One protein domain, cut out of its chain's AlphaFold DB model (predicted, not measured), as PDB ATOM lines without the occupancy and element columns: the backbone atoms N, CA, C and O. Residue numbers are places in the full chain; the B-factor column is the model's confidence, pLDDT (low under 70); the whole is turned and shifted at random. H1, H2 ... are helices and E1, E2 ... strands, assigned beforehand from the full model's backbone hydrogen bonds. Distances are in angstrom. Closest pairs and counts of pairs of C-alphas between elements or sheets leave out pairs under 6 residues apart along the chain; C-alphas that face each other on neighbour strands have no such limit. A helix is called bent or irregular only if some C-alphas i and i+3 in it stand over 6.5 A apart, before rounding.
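This is residues 150 to 257 of the 259 residues of an uncharacterized protein of Candidatus Woesebacteria bacterium GW2011_GWA1_37_8 (UniProt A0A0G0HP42). A strongly twisted slab of seven strands makes the core, with H2 over one face and H1 over the other: three layers. From edge to edge the strands' lines turn by 108 degrees. The 108 printed residues include, along the chain, E1, E2, E3, H1, E4, E5, E6, E7 and H2, class mixed; the sheet order is E1, E2, E3, E7, E6, E5, E4, all antiparallel. It is compact, with a radius of gyration of the C-alphas of 13.8 A, and only just elongated, spanning 42 by 28 by 23 A.

Within hydrogen-bond range, E7, residues 231 to 238, pairs with E3, residues 168 to 175, by N 170 and O 236, 2.8 A, and with E6, residues 220 to 228, its hairpin partner, by N 235 and O 224, 2.7 A. Likewise, E3 forms a hairpin with E2, residues 157 to 162, with N 160 and O 169 at 2.9 A, and E2 one with edge strand E1, residues 150 to 154, with N 152 and O 159 at 2.8 A. E6 forms a hairpin with E5, residues 207 to 212, with N 212 and O 223 at 2.8 A, and E5 one with edge strand E4, residues 199 to 204, with N 202 and O 209 at 3.0 A. E1 E2 E3 and E4 E5 E6 E7 are meanders, each strand the antiparallel neighbour of the one before. H1, residues 182 to 190, is over E7 and E6 at a height over the sheet of 8.3 A, slantwise to the strands; its closest C-alphas to E6 are Arg 182 and Gly 226, 6.6 A. H2, residues 245 to 255, is on the opposite face; its closest C-alphas to E4 are Asp 255 and Ile 204, 5.7 A, and to E2 Phe 246 and Pro 162, 6.6 A. H2 is irregular, C-alphas 248 and 251 being 7.5 A apart. Every O i to N i+4 pair is within hydrogen-bond range in H1, and 4 of 7 in H2.

E6 is 25.4 A long, E3 23.4 A, E7 23.1 A and H2 16.5 A. E1 begins at C-alpha 150 (6.110, 19.394, 127.416); H2 ends at C-alpha 255 (15.693, 30.869, 120.925).

The two C-alphas farthest apart, Lys 179 and Pro 243, are 42.2 A apart. The printed part has no cut and no long link. Mean pLDDT of the printed part is 82.7; residues 165, 178 to 179, 192 to 197 and 214 to 220 are under 70.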
ATOM      1  N   GLU A 150       5.420  20.259 126.472       95.06
ATOM      2  CA  GLU A 150       6.110  19.394 127.416       95.06
ATOM      3  C   GLU A 150       7.559  19.155 126.993       95.06
ATOM      4  O   GLU A 150       7.928  19.267 125.822       95.06
ATOM      5  N   ALA A 151       8.380  18.796 127.979       95.69
ATOM      6  CA  ALA A 151       9.729  18.315 127.768       95.69
ATOM      7  C   ALA A 151       9.911  16.971 128.476       95.69
ATOM      8  O   ALA A 151       9.561  16.820 129.648       95.69
ATOM      9  N   LYS A 152      10.463  15.997 127.758       94.81
ATOM     10  CA  LYS A 152      10.737  14.645 128.241       94.81
ATOM     11  C   LYS A 152      12.211  14.345 128.053       94.81
ATOM     12  O   LYS A 152      12.740  14.466 126.951       94.81
ATOM     13  N   LEU A 153      12.860  13.946 129.138       93.00
ATOM     14  CA  LEU A 153      14.228  13.463 129.103       93.00
ATOM     15  C   LEU A 153      14.208  11.932 129.057       93.00
ATOM     16  O   LEU A 153      13.686  11.291 129.965       93.00
ATOM     17  N   ASP A 154      14.787  11.380 128.001       86.00
ATOM     18  CA  ASP A 154      15.219   9.986 127.910       86.00
ATOM     19  C   ASP A 154      16.754   9.987 127.997       86.00
ATOM     20  O   ASP A 154      17.378  10.979 127.625       86.00
ATOM     21  N   ASP A 155      17.389   8.920 128.481       76.88
ATOM     22  CA  ASP A 155      18.800   8.882 128.921       76.88
ATOM     23  C   ASP A 155      19.803   9.541 127.953       76.88
ATOM     24  O   ASP A 155      20.872  10.005 128.355       76.88
ATOM     25  N   LYS A 156      19.483   9.574 126.656       85.44
ATOM     26  CA  LYS A 156      20.346  10.102 125.592       85.44
ATOM     27  C   LYS A 156      19.756  11.290 124.830       85.44
ATOM     28  O   LYS A 156      20.383  11.738 123.869       85.44
ATOM     29  N   VAL A 157      18.557  11.752 125.183       91.75
ATOM     30  CA  VAL A 157      17.780  12.706 124.384       91.75
ATOM     31  C   VAL A 157      16.893  13.589 125.260       91.75
ATOM     32  O   VAL A 157      16.136  13.094 126.089       91.75
ATOM     33  N   LEU A 158      16.891  14.893 124.985       94.62
ATOM     34  CA  LEU A 158      15.837  15.802 125.438       94.62
ATOM     35  C   LEU A 158      14.834  16.032 124.298       94.62
ATOM     36  O   LEU A 158      15.192  16.538 123.235       94.62
ATOM     37  N   PHE A 159      13.588  15.631 124.520       94.62
ATOM     38  CA  PHE A 159      12.477  15.783 123.587       94.62
ATOM     39  C   PHE A 159      11.568  16.918 124.049       94.62
ATOM     40  O   PHE A 159      11.144  16.916 125.201       94.62
ATOM     41  N   ILE A 160      11.262  17.874 123.174       95.12
ATOM     42  CA  ILE A 160      10.385  19.012 123.473       95.12
ATOM     43  C   ILE A 160       9.294  19.086 122.402       95.12
ATOM     44  O   ILE A 160       9.605  19.168 121.213       95.12
ATOM     45  N   SER A 161       8.026  19.070 122.803       93.81
ATOM     46  CA  SER A 161       6.890  19.023 121.874       93.81
ATOM     47  C   SER A 161       5.622  19.643 122.466       93.81
ATOM     48  O   SER A 161       5.491  19.702 123.689       93.81
ATOM     49  N   PRO A 162       4.644  20.043 121.635       92.31
ATOM     50  CA  PRO A 162       3.282  20.266 122.108       92.31
ATOM     51  C   PRO A 162       2.679  18.965 122.668       92.31
ATOM     52  O   PRO A 162       2.962  17.875 122.174       92.31
ATOM     53  N   ILE A 163       1.822  19.069 123.684       89.94
ATOM     54  CA  ILE A 163       1.179  17.931 124.363       89.94
ATOM     55  C   ILE A 163       0.145  17.262 123.446       89.94
ATOM     56  O   ILE A 163       0.040  16.038 123.405       89.94
ATOM     57  N   ASN A 164      -0.628  18.063 122.706       76.12
ATOM     58  CA  ASN A 164      -1.824  17.597 121.993       76.12
ATOM     59  C   ASN A 164      -1.686  17.584 120.460       76.12
ATOM     60  O   ASN A 164      -2.608  17.143 119.769       76.12
ATOM     61  N   LYS A 165      -0.583  18.100 119.897       68.06
ATOM     62  CA  LYS A 165      -0.408  18.296 118.447       68.06
ATOM     63  C   LYS A 165       1.029  18.006 118.021       68.06
ATOM     64  O   LYS A 165       1.974  18.348 118.716       68.06
ATOM     65  N   GLY A 166       1.163  17.344 116.872       77.00
ATOM     66  CA  GLY A 166       2.428  16.798 116.382       77.00
ATOM     67  C   GLY A 166       3.528  17.833 116.123       77.00
ATOM     68  O   GLY A 166       3.282  19.035 116.041       77.00
ATOM     69  N   GLY A 167       4.738  17.314 115.926       87.31
ATOM     70  CA  GLY A 167       5.969  18.091 115.811       87.31
ATOM     71  C   GLY A 167       6.829  17.961 117.062       87.31
ATOM     72  O   GLY A 167       6.314  17.667 118.138       87.31
ATOM     73  N   TYR A 168       8.141  18.121 116.921       90.62
ATOM     74  CA  TYR A 168       9.054  18.071 118.063       90.62
ATOM     75  C   TYR A 168      10.420  18.683 117.764       90.62
ATOM     76  O   TYR A 168      10.872  18.725 116.618       90.62
ATOM     77  N   LEU A 169      11.096  19.105 118.832       92.69
ATOM     78  CA  LEU A 169      12.539  19.288 118.889       92.69
ATOM     79  C   LEU A 169      13.155  18.098 119.621       92.69
ATOM     80  O   LEU A 169      12.685  17.677 120.676       92.69
ATOM     81  N   PHE A 170      14.226  17.569 119.053       91.81
ATOM     82  CA  PHE A 170      14.947  16.412 119.552       91.81
ATOM     83  C   PHE A 170      16.410  16.798 119.738       91.81
ATOM     84  O   PHE A 170      17.113  17.041 118.760       91.81
ATOM     85  N   ILE A 171      16.865  16.885 120.985       94.88
ATOM     86  CA  ILE A 171      18.185  17.415 121.336       94.88
ATOM     87  C   ILE A 171      19.092  16.281 121.807       94.88
ATOM     88  O   ILE A 171      18.747  15.523 122.713       94.88
ATOM     89  N   LYS A 172      20.286  16.206 121.219       94.38
ATOM     90  CA  LYS A 172      21.390  15.338 121.641       94.38
ATOM     91  C   LYS A 172      22.625  16.159 121.975       94.38
ATOM     92  O   LYS A 172      22.920  17.147 121.302       94.38
ATOM     93  N   VAL A 173      23.365  15.693 122.977       94.38
ATOM     94  CA  VAL A 173      24.639  16.270 123.421       94.38
ATOM     95  C   VAL A 173      25.759  15.269 123.165       94.38
ATOM     96  O   VAL A 173      25.603  14.076 123.423       94.38
ATOM     97  N   TYR A 174      26.893  15.766 122.686       92.31
ATOM     98  CA  TYR A 174      28.103  14.997 122.418       92.31
ATOM     99  C   TYR A 174      29.311  15.685 123.047       92.31
ATOM    100  O   TYR A 174      29.344  16.912 123.156       92.31
ATOM    101  N   ASP A 175      30.320  14.902 123.420       89.44
ATOM    102  CA  ASP A 175      31.610  15.448 123.835       89.44
ATOM    103  C   ASP A 175      32.365  16.003 122.627       89.44
ATOM    104  O   ASP A 175      32.421  15.379 121.568       89.44
ATOM    105  N   TYR A 176      32.956  17.181 122.788       86.06
ATOM    106  CA  TYR A 176      33.540  17.955 121.703       86.06
ATOM    107  C   TYR A 176      34.877  18.548 122.112       86.06
ATOM    108  O   TYR A 176      34.999  19.219 123.129       86.06
ATOM    109  N   SER A 177      35.904  18.306 121.301       71.12
ATOM    110  CA  SER A 177      37.281  18.672 121.645       71.12
ATOM    111  C   SER A 177      37.698  20.073 121.181       71.12
ATOM    112  O   SER A 177      38.872  20.407 121.311       71.12
ATOM    113  N   GLU A 178      36.790  20.868 120.597       68.44
ATOM    114  CA  GLU A 178      37.027  22.158 119.904       68.44
ATOM    115  C   GLU A 178      38.075  22.141 118.764       68.44
ATOM    116  O   GLU A 178      38.131  23.078 117.970       68.44
ATOM    117  N   LYS A 179      38.880  21.078 118.631       69.69
ATOM    118  CA  LYS A 179      39.913  20.897 117.595       69.69
ATOM    119  C   LYS A 179      39.304  20.584 116.223       69.69
ATOM    120  O   LYS A 179      39.787  21.040 115.182       69.69
ATOM    121  N   THR A 180      38.224  19.811 116.205       71.19
ATOM    122  CA  THR A 180      37.420  19.575 114.997       71.19
ATOM    123  C   THR A 180      36.516  20.781 114.777       71.19
ATOM    124  O   THR A 180      36.003  21.319 115.747       71.19
ATOM    125  N   GLY A 181      36.330  21.243 113.536       80.31
ATOM    126  CA  GLY A 181      35.375  22.327 113.293       80.31
ATOM    127  C   GLY A 181      33.939  21.813 113.437       80.31
ATOM    128  O   GLY A 181      33.683  20.610 113.358       80.31
ATOM    129  N   ARG A 182      32.986  22.715 113.695       82.50
ATOM    130  CA  ARG A 182      31.605  22.326 114.033       82.50
ATOM    131  C   ARG A 182      30.916  21.549 112.907       82.50
ATOM    132  O   ARG A 182      30.182  20.607 113.185       82.50
ATOM    133  N   ARG A 183      31.156  21.931 111.647       84.62
ATOM    134  CA  ARG A 183      30.571  21.269 110.468       84.62
ATOM    135  C   ARG A 183      31.184  19.890 110.249       84.62
ATOM    136  O   ARG A 183      30.460  18.923 110.045       84.62
ATOM    137  N   GLU A 184      32.506  19.785 110.359       80.56
ATOM    138  CA  GLU A 184      33.232  18.523 110.214       80.56
ATOM    139  C   GLU A 184      32.821  17.538 111.310       80.56
ATOM    140  O   GLU A 184      32.592  16.361 111.042       80.56
ATOM    141  N   PHE A 185      32.669  18.031 112.540       82.94
ATOM    142  CA  PHE A 185      32.230  17.222 113.666       82.94
ATOM    143  C   PHE A 185      30.782  16.743 113.500       82.94
ATOM    144  O   PHE A 185      30.497  15.565 113.717       82.94
ATOM    145  N   TYR A 186      29.882  17.614 113.032       85.81
ATOM    146  CA  TYR A 186      28.522  17.219 112.657       85.81
ATOM    147  C   TYR A 186      28.534  16.104 111.599       85.81
ATOM    148  O   TYR A 186      27.912  15.067 111.817       85.81
ATOM    149  N   CYS A 187      29.311  16.249 110.518       81.56
ATOM    150  CA  CYS A 187      29.442  15.214 109.484       81.56
ATOM    151  C   CYS A 187      29.955  13.871 110.037       81.56
ATOM    152  O   CYS A 187      29.493  12.808 109.614       81.56
ATOM    153  N   GLN A 188      30.906  13.900 110.978       83.56
ATOM    154  CA  GLN A 188      31.436  12.694 111.623       83.56
ATOM    155  C   GLN A 188      30.361  11.965 112.438       83.56
ATOM    156  O   GLN A 188      30.249  10.740 112.349       83.56
ATOM    157  N   ILE A 189      29.546  12.704 113.198       82.31
ATOM    158  CA  ILE A 189      28.480  12.130 114.031       82.31
ATOM    159  C   ILE A 189      27.347  11.566 113.174       82.31
ATOM    160  O   ILE A 189      26.889  10.446 113.410       82.31
ATOM    161  N   THR A 190      26.878  12.327 112.185       78.25
ATOM    162  CA  THR A 190      25.714  11.941 111.373       78.25
ATOM    163  C   THR A 190      26.061  10.923 110.290       78.25
ATOM    164  O   THR A 190      25.157  10.341 109.687       78.25
ATOM    165  N   LYS A 191      27.361  10.687 110.037       74.50
ATOM    166  CA  LYS A 191      27.889   9.836 108.955       74.50
ATOM    167  C   LYS A 191      27.393  10.248 107.562       74.50
ATOM    168  O   LYS A 191      27.475   9.467 106.616       74.50
ATOM    169  N   LYS A 192      26.868  11.466 107.440       67.88
ATOM    170  CA  LYS A 192      26.365  12.070 106.210       67.88
ATOM    171  C   LYS A 192      26.963  13.464 106.132       67.88
ATOM    172  O   LYS A 192      26.610  14.328 106.929       67.88
ATOM    173  N   CYS A 193      27.870  13.679 105.183       65.00
ATOM    174  CA  CYS A 193      28.376  15.017 104.922       65.00
ATOM    175  C   CYS A 193      27.631  15.602 103.731       65.00
ATOM    176  O   CYS A 193      27.669  15.061 102.626       65.00
ATOM    177  N   ILE A 194      26.881  16.656 104.019       64.31
ATOM    178  CA  ILE A 194      26.121  17.421 103.043       64.31
ATOM    179  C   ILE A 194      27.040  18.541 102.549       64.31
ATOM    180  O   ILE A 194      27.926  18.983 103.284       64.31
ATOM    181  N   ASP A 195      26.854  18.978 101.309       66.31
ATOM    182  CA  ASP A 195      27.603  20.100 100.749       66.31
ATOM    183  C   ASP A 195      27.515  21.337 101.670       66.31
ATOM    184  O   ASP A 195      26.477  21.612 102.283       66.31
ATOM    185  N   ALA A 196      28.621  22.081 101.777       64.75
ATOM    186  CA  ALA A 196      28.745  23.253 102.638       64.75
ATOM    187  C   ALA A 196      27.642  24.305 102.399       64.75
ATOM    188  O   ALA A 196      27.270  25.032 103.321       64.75
ATOM    189  N   THR A 197      27.106  24.357 101.178       68.75
ATOM    190  CA  THR A 197      26.010  25.241 100.751       68.75
ATOM    191  C   THR A 197      24.681  24.991 101.470       68.75
ATOM    192  O   THR A 197      23.821  25.871 101.478       68.75
ATOM    193  N   TYR A 198      24.512  23.841 102.128       70.69
ATOM    194  CA  TYR A 198      23.302  23.501 102.887       70.69
ATOM    195  C   TYR A 198      23.348  23.951 104.352       70.69
ATOM    196  O   TYR A 198      22.347  23.812 105.061       70.69
ATOM    197  N   PHE A 199      24.477  24.507 104.807       79.50
ATOM    198  CA  PHE A 199      24.613  25.068 106.147       79.50
ATOM    199  C   PHE A 199      24.488  26.588 106.111       79.50
ATOM    200  O   PHE A 199      25.291  27.283 105.491       79.50
ATOM    201  N   SER A 200      23.527  27.112 106.861       82.62
ATOM    202  CA  SER A 200      23.388  28.549 107.115       82.62
ATOM    203  C   SER A 200      23.775  28.855 108.557       82.62
ATOM    204  O   SER A 200      23.464  28.070 109.450       82.62
ATOM    205  N   GLU A 201      24.492  29.954 108.795       83.12
ATOM    206  CA  GLU A 201      24.771  30.409 110.162       83.12
ATOM    207  C   GLU A 201      23.462  30.710 110.891       83.12
ATOM    208  O   GLU A 201      22.535  31.289 110.322       83.12
ATOM    209  N   PHE A 202      23.374  30.270 112.144       86.19
ATOM    210  CA  PHE A 202      22.151  30.379 112.925       86.19
ATOM    211  C   PHE A 202      22.472  30.527 114.414       86.19
ATOM    212  O   PHE A 202      23.379  29.873 114.929       86.19
ATOM    213  N   GLN A 203      21.716  31.372 115.114       85.44
ATOM    214  CA  GLN A 203      21.804  31.514 116.566       85.44
ATOM    215  C   GLN A 203      20.832  30.534 117.228       85.44
ATOM    216  O   GLN A 203      19.642  30.562 116.934       85.44
ATOM    217  N   ILE A 204      21.331  29.669 118.108       88.75
ATOM    218  CA  ILE A 204      20.533  28.670 118.824       88.75
ATOM    219  C   ILE A 204      20.582  29.050 120.298       88.75
ATOM    220  O   ILE A 204      21.586  28.807 120.967       88.75
ATOM    221  N   GLY A 205      19.531  29.695 120.798       90.88
ATOM    222  CA  GLY A 205      19.534  30.201 122.162       90.88
ATOM    223  C   GLY A 205      20.740  31.108 122.440       90.88
ATOM    224  O   GLY A 205      20.979  32.082 121.721       90.88
ATOM    225  N   ASN A 206      21.551  30.763 123.443       84.19
ATOM    226  CA  ASN A 206      22.775  31.500 123.790       84.19
ATOM    227  C   ASN A 206      24.050  31.073 123.023       84.19
ATOM    228  O   ASN A 206      25.120  31.611 123.318       84.19
ATOM    229  N   ILE A 207      23.982  30.154 122.051       83.88
ATOM    230  CA  ILE A 207      25.157  29.700 121.281       83.88
ATOM    231  C   ILE A 207      25.055  30.024 119.790       83.88
ATOM    232  O   ILE A 207      23.984  29.981 119.186       83.88
ATOM    233  N   SER A 208      26.208  30.283 119.168       83.19
ATOM    234  CA  SER A 208      26.313  30.339 117.710       83.19
ATOM    235  C   SER A 208      26.423  28.933 117.119       83.19
ATOM    236  O   SER A 208      27.115  28.062 117.659       83.19
ATOM    237  N   GLY A 209      25.773  28.713 115.982       88.50
ATOM    238  CA  GLY A 209      25.710  27.414 115.331       88.50
ATOM    239  C   GLY A 209      25.375  27.506 113.848       88.50
ATOM    240  O   GLY A 209      25.589  28.528 113.192       88.50
ATOM    241  N   TYR A 210      24.857  26.406 113.321       88.31
ATOM    242  CA  TYR A 210      24.404  26.283 111.948       88.31
ATOM    243  C   TYR A 210      23.032  25.621 111.901       88.31
ATOM    244  O   TYR A 210      22.717  24.755 112.716       88.31
ATOM    245  N   LYS A 211      22.247  26.003 110.899       89.44
ATOM    246  CA  LYS A 211      21.056  25.294 110.449       89.44
ATOM    247  C   LYS A 211      21.402  24.514 109.181       89.44
ATOM    248  O   LYS A 211      21.797  25.120 108.182       89.44
ATOM    249  N   ALA A 212      21.227  23.199 109.226       84.69
ATOM    250  CA  ALA A 212      21.237  22.300 108.082       84.69
ATOM    251  C   ALA A 212      19.797  22.035 107.635       84.69
ATOM    252  O   ALA A 212      18.985  21.494 108.390       84.69
ATOM    253  N   ASN A 213      19.461  22.407 106.404       74.31
ATOM    254  CA  ASN A 213      18.178  22.012 105.828       74.31
ATOM    255  C   ASN A 213      18.264  20.535 105.399       74.31
ATOM    256  O   ASN A 213      19.238  20.144 104.753       74.31
ATOM    257  N   ALA A 214      17.281  19.713 105.783       62.44
ATOM    258  CA  ALA A 214      17.261  18.288 105.452       62.44
ATOM    259  C   ALA A 214      17.287  18.069 103.926       62.44
ATOM    260  O   ALA A 214      16.606  18.768 103.177       62.44
ATOM    261  N   LEU A 215      18.086  17.096 103.470       51.47
ATOM    262  CA  LEU A 215      18.201  16.724 102.053       51.47
ATOM    263  C   LEU A 215      17.001  15.923 101.535       51.47
ATOM    264  O   LEU A 215      16.818  15.840 100.322       51.47
ATOM    265  N   ASP A 216      16.219  15.298 102.421       47.38
ATOM    266  CA  ASP A 216      15.067  14.497 102.024       47.38
ATOM    267  C   ASP A 216      13.746  15.135 102.477       47.38
ATOM    268  O   ASP A 216      13.549  15.543 103.617       47.38
ATOM    269  N   ASN A 217      12.816  15.240 101.530       42.56
ATOM    270  CA  ASN A 217      11.460  15.755 101.723       42.56
ATOM    271  C   ASN A 217      10.563  14.734 102.461       42.56
ATOM    272  O   ASN A 217       9.377  14.620 102.157       42.56
ATOM    273  N   SER A 218      11.109  13.949 103.399       46.75
ATOM    274  CA  SER A 218      10.383  12.878 104.104       46.75
ATOM    275  C   SER A 218       9.538  13.373 105.290       46.75
ATOM    276  O   SER A 218       8.959  12.576 106.025       46.75
ATOM    277  N   GLY A 219       9.450  14.694 105.475       51.56
ATOM    278  CA  GLY A 219       8.768  15.335 106.601       51.56
ATOM    279  C   GLY A 219       9.684  15.640 107.791       51.56
ATOM    280  O   GLY A 219       9.229  16.254 108.751       51.56
ATOM    281  N   GLY A 220      10.969  15.266 107.733       68.62
ATOM    282  CA  GLY A 220      11.988  15.738 108.675       68.62
ATOM    283  C   GLY A 220      12.226  17.242 108.515       68.62
ATOM    284  O   GLY A 220      12.436  17.731 107.406       68.62
ATOM    285  N   GLY A 221      12.152  17.987 109.616       78.25
ATOM    286  CA  GLY A 221      12.468  19.412 109.641       78.25
ATOM    287  C   GLY A 221      13.977  19.666 109.566       78.25
ATOM    288  O   GLY A 221      14.786  18.752 109.406       78.25
ATOM    289  N   ALA A 222      14.375  20.933 109.680       84.88
ATOM    290  CA  ALA A 222      15.789  21.293 109.711       84.88
ATOM    291  C   ALA A 222      16.493  20.735 110.959       84.88
ATOM    292  O   ALA A 222      15.883  20.575 112.022       84.88
ATOM    293  N   GLU A 223      17.796  20.500 110.839       89.62
ATOM    294  CA  GLU A 223      18.659  20.245 111.985       89.62
ATOM    295  C   GLU A 223      19.452  21.499 112.334       89.62
ATOM    296  O   GLU A 223      19.920  22.232 111.462       89.62
ATOM    297  N   TYR A 224      19.628  21.738 113.624       91.88
ATOM    298  CA  TYR A 224      20.404  22.845 114.157       91.88
ATOM    299  C   TYR A 224      21.537  22.270 114.988       91.88
ATOM    300  O   TYR A 224      21.324  21.337 115.758       91.88
ATOM    301  N   PHE A 225      22.742  22.805 114.857       92.75
ATOM    302  CA  PHE A 225      23.866  22.326 115.647       92.75
ATOM    303  C   PHE A 225      24.845  23.430 116.013       92.75
ATOM    304  O   PHE A 225      25.036  24.396 115.276       92.75
ATOM    305  N   GLY A 226      25.493  23.275 117.159       92.38
ATOM    306  CA  GLY A 226      26.415  24.261 117.711       92.38
ATOM    307  C   GLY A 226      27.274  23.662 118.813       92.38
ATOM    308  O   GLY A 226      27.139  22.490 119.154       92.38
ATOM    309  N   SER A 227      28.176  24.464 119.375       90.50
ATOM    310  CA  SER A 227      29.049  24.015 120.461       90.50
ATOM    311  C   SER A 227      29.238  25.092 121.518       90.50
ATOM    312  O   SER A 227      29.285  26.282 121.192       90.50
ATOM    313  N   LYS A 228      29.426  24.658 122.765       88.56
ATOM    314  CA  LYS A 228      29.841  25.502 123.888       88.56
ATOM    315  C   LYS A 228      30.814  24.715 124.760       88.56
ATOM    316  O   LYS A 228      30.464  23.640 125.245       88.56
ATOM    317  N   GLY A 229      32.035  25.229 124.904       84.50
ATOM    318  CA  GLY A 229      33.113  24.530 125.598       84.50
ATOM    319  C   GLY A 229      33.317  23.113 125.054       84.50
ATOM    320  O   GLY A 229      33.379  22.884 123.845       84.50
ATOM    321  N   ASN A 230      33.343  22.144 125.964       86.06
ATOM    322  CA  ASN A 230      33.547  20.727 125.668       86.06
ATOM    323  C   ASN A 230      32.305  19.974 125.146       86.06
ATOM    324  O   ASN A 230      32.353  18.746 125.047       86.06
ATOM    325  N   LYS A 231      31.194  20.659 124.840       92.56
ATOM    326  CA  LYS A 231      29.955  20.027 124.362       92.56
ATOM    327  C   LYS A 231      29.548  20.501 122.976       92.56
ATOM    328  O   LYS A 231      29.737  21.660 122.596       92.56
ATOM    329  N   PHE A 232      28.931  19.585 122.244       93.12
ATOM    330  CA  PHE A 232      28.322  19.814 120.945       93.12
ATOM    331  C   PHE A 232      26.869  19.356 120.955       93.12
ATOM    332  O   PHE A 232      26.547  18.291 121.478       93.12
ATOM    333  N   TYR A 233      26.007  20.157 120.349       95.12
ATOM    334  CA  TYR A 233      24.562  19.994 120.385       95.12
ATOM    335  C   TYR A 233      24.050  19.740 118.978       95.12
ATOM    336  O   TYR A 233      24.435  20.456 118.055       95.12
ATOM    337  N   ILE A 234      23.171  18.753 118.822       93.25
ATOM    338  CA  ILE A 234      22.367  18.562 117.611       93.25
ATOM    339  C   ILE A 234      20.902  18.597 118.023       93.25
ATOM    340  O   ILE A 234      20.496  17.853 118.914       93.25
ATOM    341  N   ILE A 235      20.131  19.453 117.366       94.06
ATOM    342  CA  ILE A 235      18.699  19.649 117.557       94.06
ATOM    343  C   ILE A 235      18.021  19.294 116.242       94.06
ATOM    344  O   ILE A 235      18.075  20.063 115.283       94.06
ATOM    345  N   SER A 236      17.385  18.135 116.185       90.62
ATOM    346  CA  SER A 236      16.579  17.735 115.037       90.62
ATOM    347  C   SER A 236      15.159  18.259 115.233       90.62
ATOM    348  O   SER A 236      14.591  18.115 116.316       90.62
ATOM    349  N   SER A 237      14.577  18.866 114.201       89.31
ATOM    350  CA  SER A 237      13.164  19.247 114.222       89.31
ATOM    351  C   SER A 237      12.329  18.304 113.364       89.31
ATOM    352  O   SER A 237      12.786  17.795 112.343       89.31
ATOM    353  N   TYR A 238      11.085  18.083 113.765       87.81
ATOM    354  CA  TYR A 238      10.048  17.500 112.924       87.81
ATOM    355  C   TYR A 238       8.869  18.461 112.921       87.81
ATOM    356  O   TYR A 238       8.366  18.814 113.986       87.81
ATOM    357  N   ASN A 239       8.447  18.895 111.734       83.25
ATOM    358  CA  ASN A 239       7.302  19.779 111.568       83.25
ATOM    359  C   ASN A 239       6.259  19.063 110.695       83.25
ATOM    360  O   ASN A 239       6.524  18.853 109.509       83.25
ATOM    361  N   PRO A 240       5.104  18.645 111.243       79.19
ATOM    362  CA  PRO A 240       4.054  18.027 110.439       79.19
ATOM    363  C   PRO A 240       3.427  19.050 109.468       79.19
ATOM    364  O   PRO A 240       3.678  20.248 109.585       79.19
ATOM    365  N   PRO A 241       2.591  18.622 108.506       77.50
ATOM    366  CA  PRO A 241       1.905  19.548 107.606       77.50
ATOM    367  C   PRO A 241       1.096  20.614 108.358       77.50
ATOM    368  O   PRO A 241       0.450  20.327 109.370       77.50
ATOM    369  N   SER A 242       1.132  21.846 107.858       74.06
ATOM    370  CA  SER A 242       0.383  22.973 108.410       74.06
ATOM    371  C   SER A 242      -1.138  22.788 108.246       74.06
ATOM    372  O   SER A 242      -1.581  22.161 107.278       74.06
ATOM    373  N   PRO A 243      -1.959  23.389 109.126       76.12
ATOM    374  CA  PRO A 243      -1.569  24.159 110.306       76.12
ATOM    375  C   PRO A 243      -1.250  23.249 111.499       76.12
ATOM    376  O   PRO A 243      -2.009  22.334 111.820       76.12
ATOM    377  N   ASN A 244      -0.164  23.541 112.212       75.75
ATOM    378  CA  ASN A 244       0.167  22.848 113.451       75.75
ATOM    379  C   ASN A 244       0.734  23.816 114.501       75.75
ATOM    380  O   ASN A 244       1.165  24.926 114.197       75.75
ATOM    381  N   GLU A 245       0.671  23.408 115.764       79.00
ATOM    382  CA  GLU A 245       1.097  24.240 116.892       79.00
ATOM    383  C   GLU A 245       2.619  24.398 116.976       79.00
ATOM    384  O   GLU A 245       3.117  25.430 117.436       79.00
ATOM    385  N   PHE A 246       3.345  23.388 116.496       85.31
ATOM    386  CA  PHE A 246       4.796  23.364 116.478       85.31
ATOM    387  C   PHE A 246       5.361  24.496 115.613       85.31
ATOM    388  O   PHE A 246       6.164  25.284 116.106       85.31
ATOM    389  N   GLU A 247       4.880  24.654 114.377       81.50
ATOM    390  CA  GLU A 247       5.331  25.662 113.409       81.50
ATOM    391  C   GLU A 247       5.309  27.092 113.970       81.50
ATOM    392  O   GLU A 247       6.237  27.864 113.731       81.50
ATOM    393  N   ASN A 248       4.296  27.424 114.773       81.00
ATOM    394  CA  ASN A 248       4.114  28.771 115.313       81.00
ATOM    395  C   ASN A 248       5.049  29.101 116.486       81.00
ATOM    396  O   ASN A 248       5.313  30.275 116.735       81.00
ATOM    397  N   ASN A 249       5.528  28.095 117.226       86.19
ATOM    398  CA  ASN A 249       6.187  28.318 118.518       86.19
ATOM    399  C   ASN A 249       7.576  27.688 118.654       86.19
ATOM    400  O   ASN A 249       8.335  28.113 119.527       86.19
ATOM    401  N   TYR A 250       7.957  26.725 117.806       89.81
ATOM    402  CA  TYR A 250       9.229  26.008 117.962       89.81
ATOM    403  C   TYR A 250      10.439  26.949 117.941       89.81
ATOM    404  O   TYR A 250      11.423  26.704 118.637       89.81
ATOM    405  N   LYS A 251      10.360  28.048 117.178       89.62
ATOM    406  CA  LYS A 251      11.420  29.055 117.134       89.62
ATOM    407  C   LYS A 251      11.606  29.748 118.484       89.62
ATOM    408  O   LYS A 251      12.743  29.906 118.908       89.62
ATOM    409  N   ASN A 252      10.523  30.091 119.180       89.69
ATOM    410  CA  ASN A 252      10.602  30.718 120.504       89.69
ATOM    411  C   ASN A 252      11.246  29.773 121.525       89.69
ATOM    412  O   ASN A 252      12.067  30.201 122.329       89.69
ATOM    413  N   VAL A 253      10.921  28.479 121.450       93.19
ATOM    414  CA  VAL A 253      11.557  27.444 122.278       93.19
ATOM    415  C   VAL A 253      13.048  27.354 121.961       93.19
ATOM    416  O   VAL A 253      13.870  27.388 122.872       93.19
ATOM    417  N   LEU A 254      13.411  27.293 120.680       92.31
ATOM    418  CA  LEU A 254      14.800  27.181 120.239       92.31
ATOM    419  C   LEU A 254      15.641  28.411 120.619       92.31
ATOM    420  O   LEU A 254      16.783  28.264 121.050       92.31
ATOM    421  N   ASP A 255      15.064  29.607 120.524       90.00
ATOM    422  CA  ASP A 255      15.693  30.869 120.925       90.00
ATOM    423  C   ASP A 255      15.787  31.012 122.465       90.00
ATOM    424  O   ASP A 255      16.579  31.814 122.957       90.00
ATOM    425  N   SER A 256      15.031  30.220 123.240       92.62
ATOM    426  CA  SER A 256      15.069  30.227 124.714       92.62
ATOM    427  C   SER A 256      16.148  29.333 125.334       92.62
ATOM    428  O   SER A 256      16.373  29.407 126.544       92.62
ATOM    429  N   LEU A 257      16.783  28.467 124.538       93.19
ATOM    430  CA  LEU A 257      17.719  27.464 125.044       93.19
ATOM    431  C   LEU A 257      18.967  28.117 125.658       93.19
ATOM    432  O   LEU A 257      19.615  28.974 125.056       93.19
TER     433      LEU A 257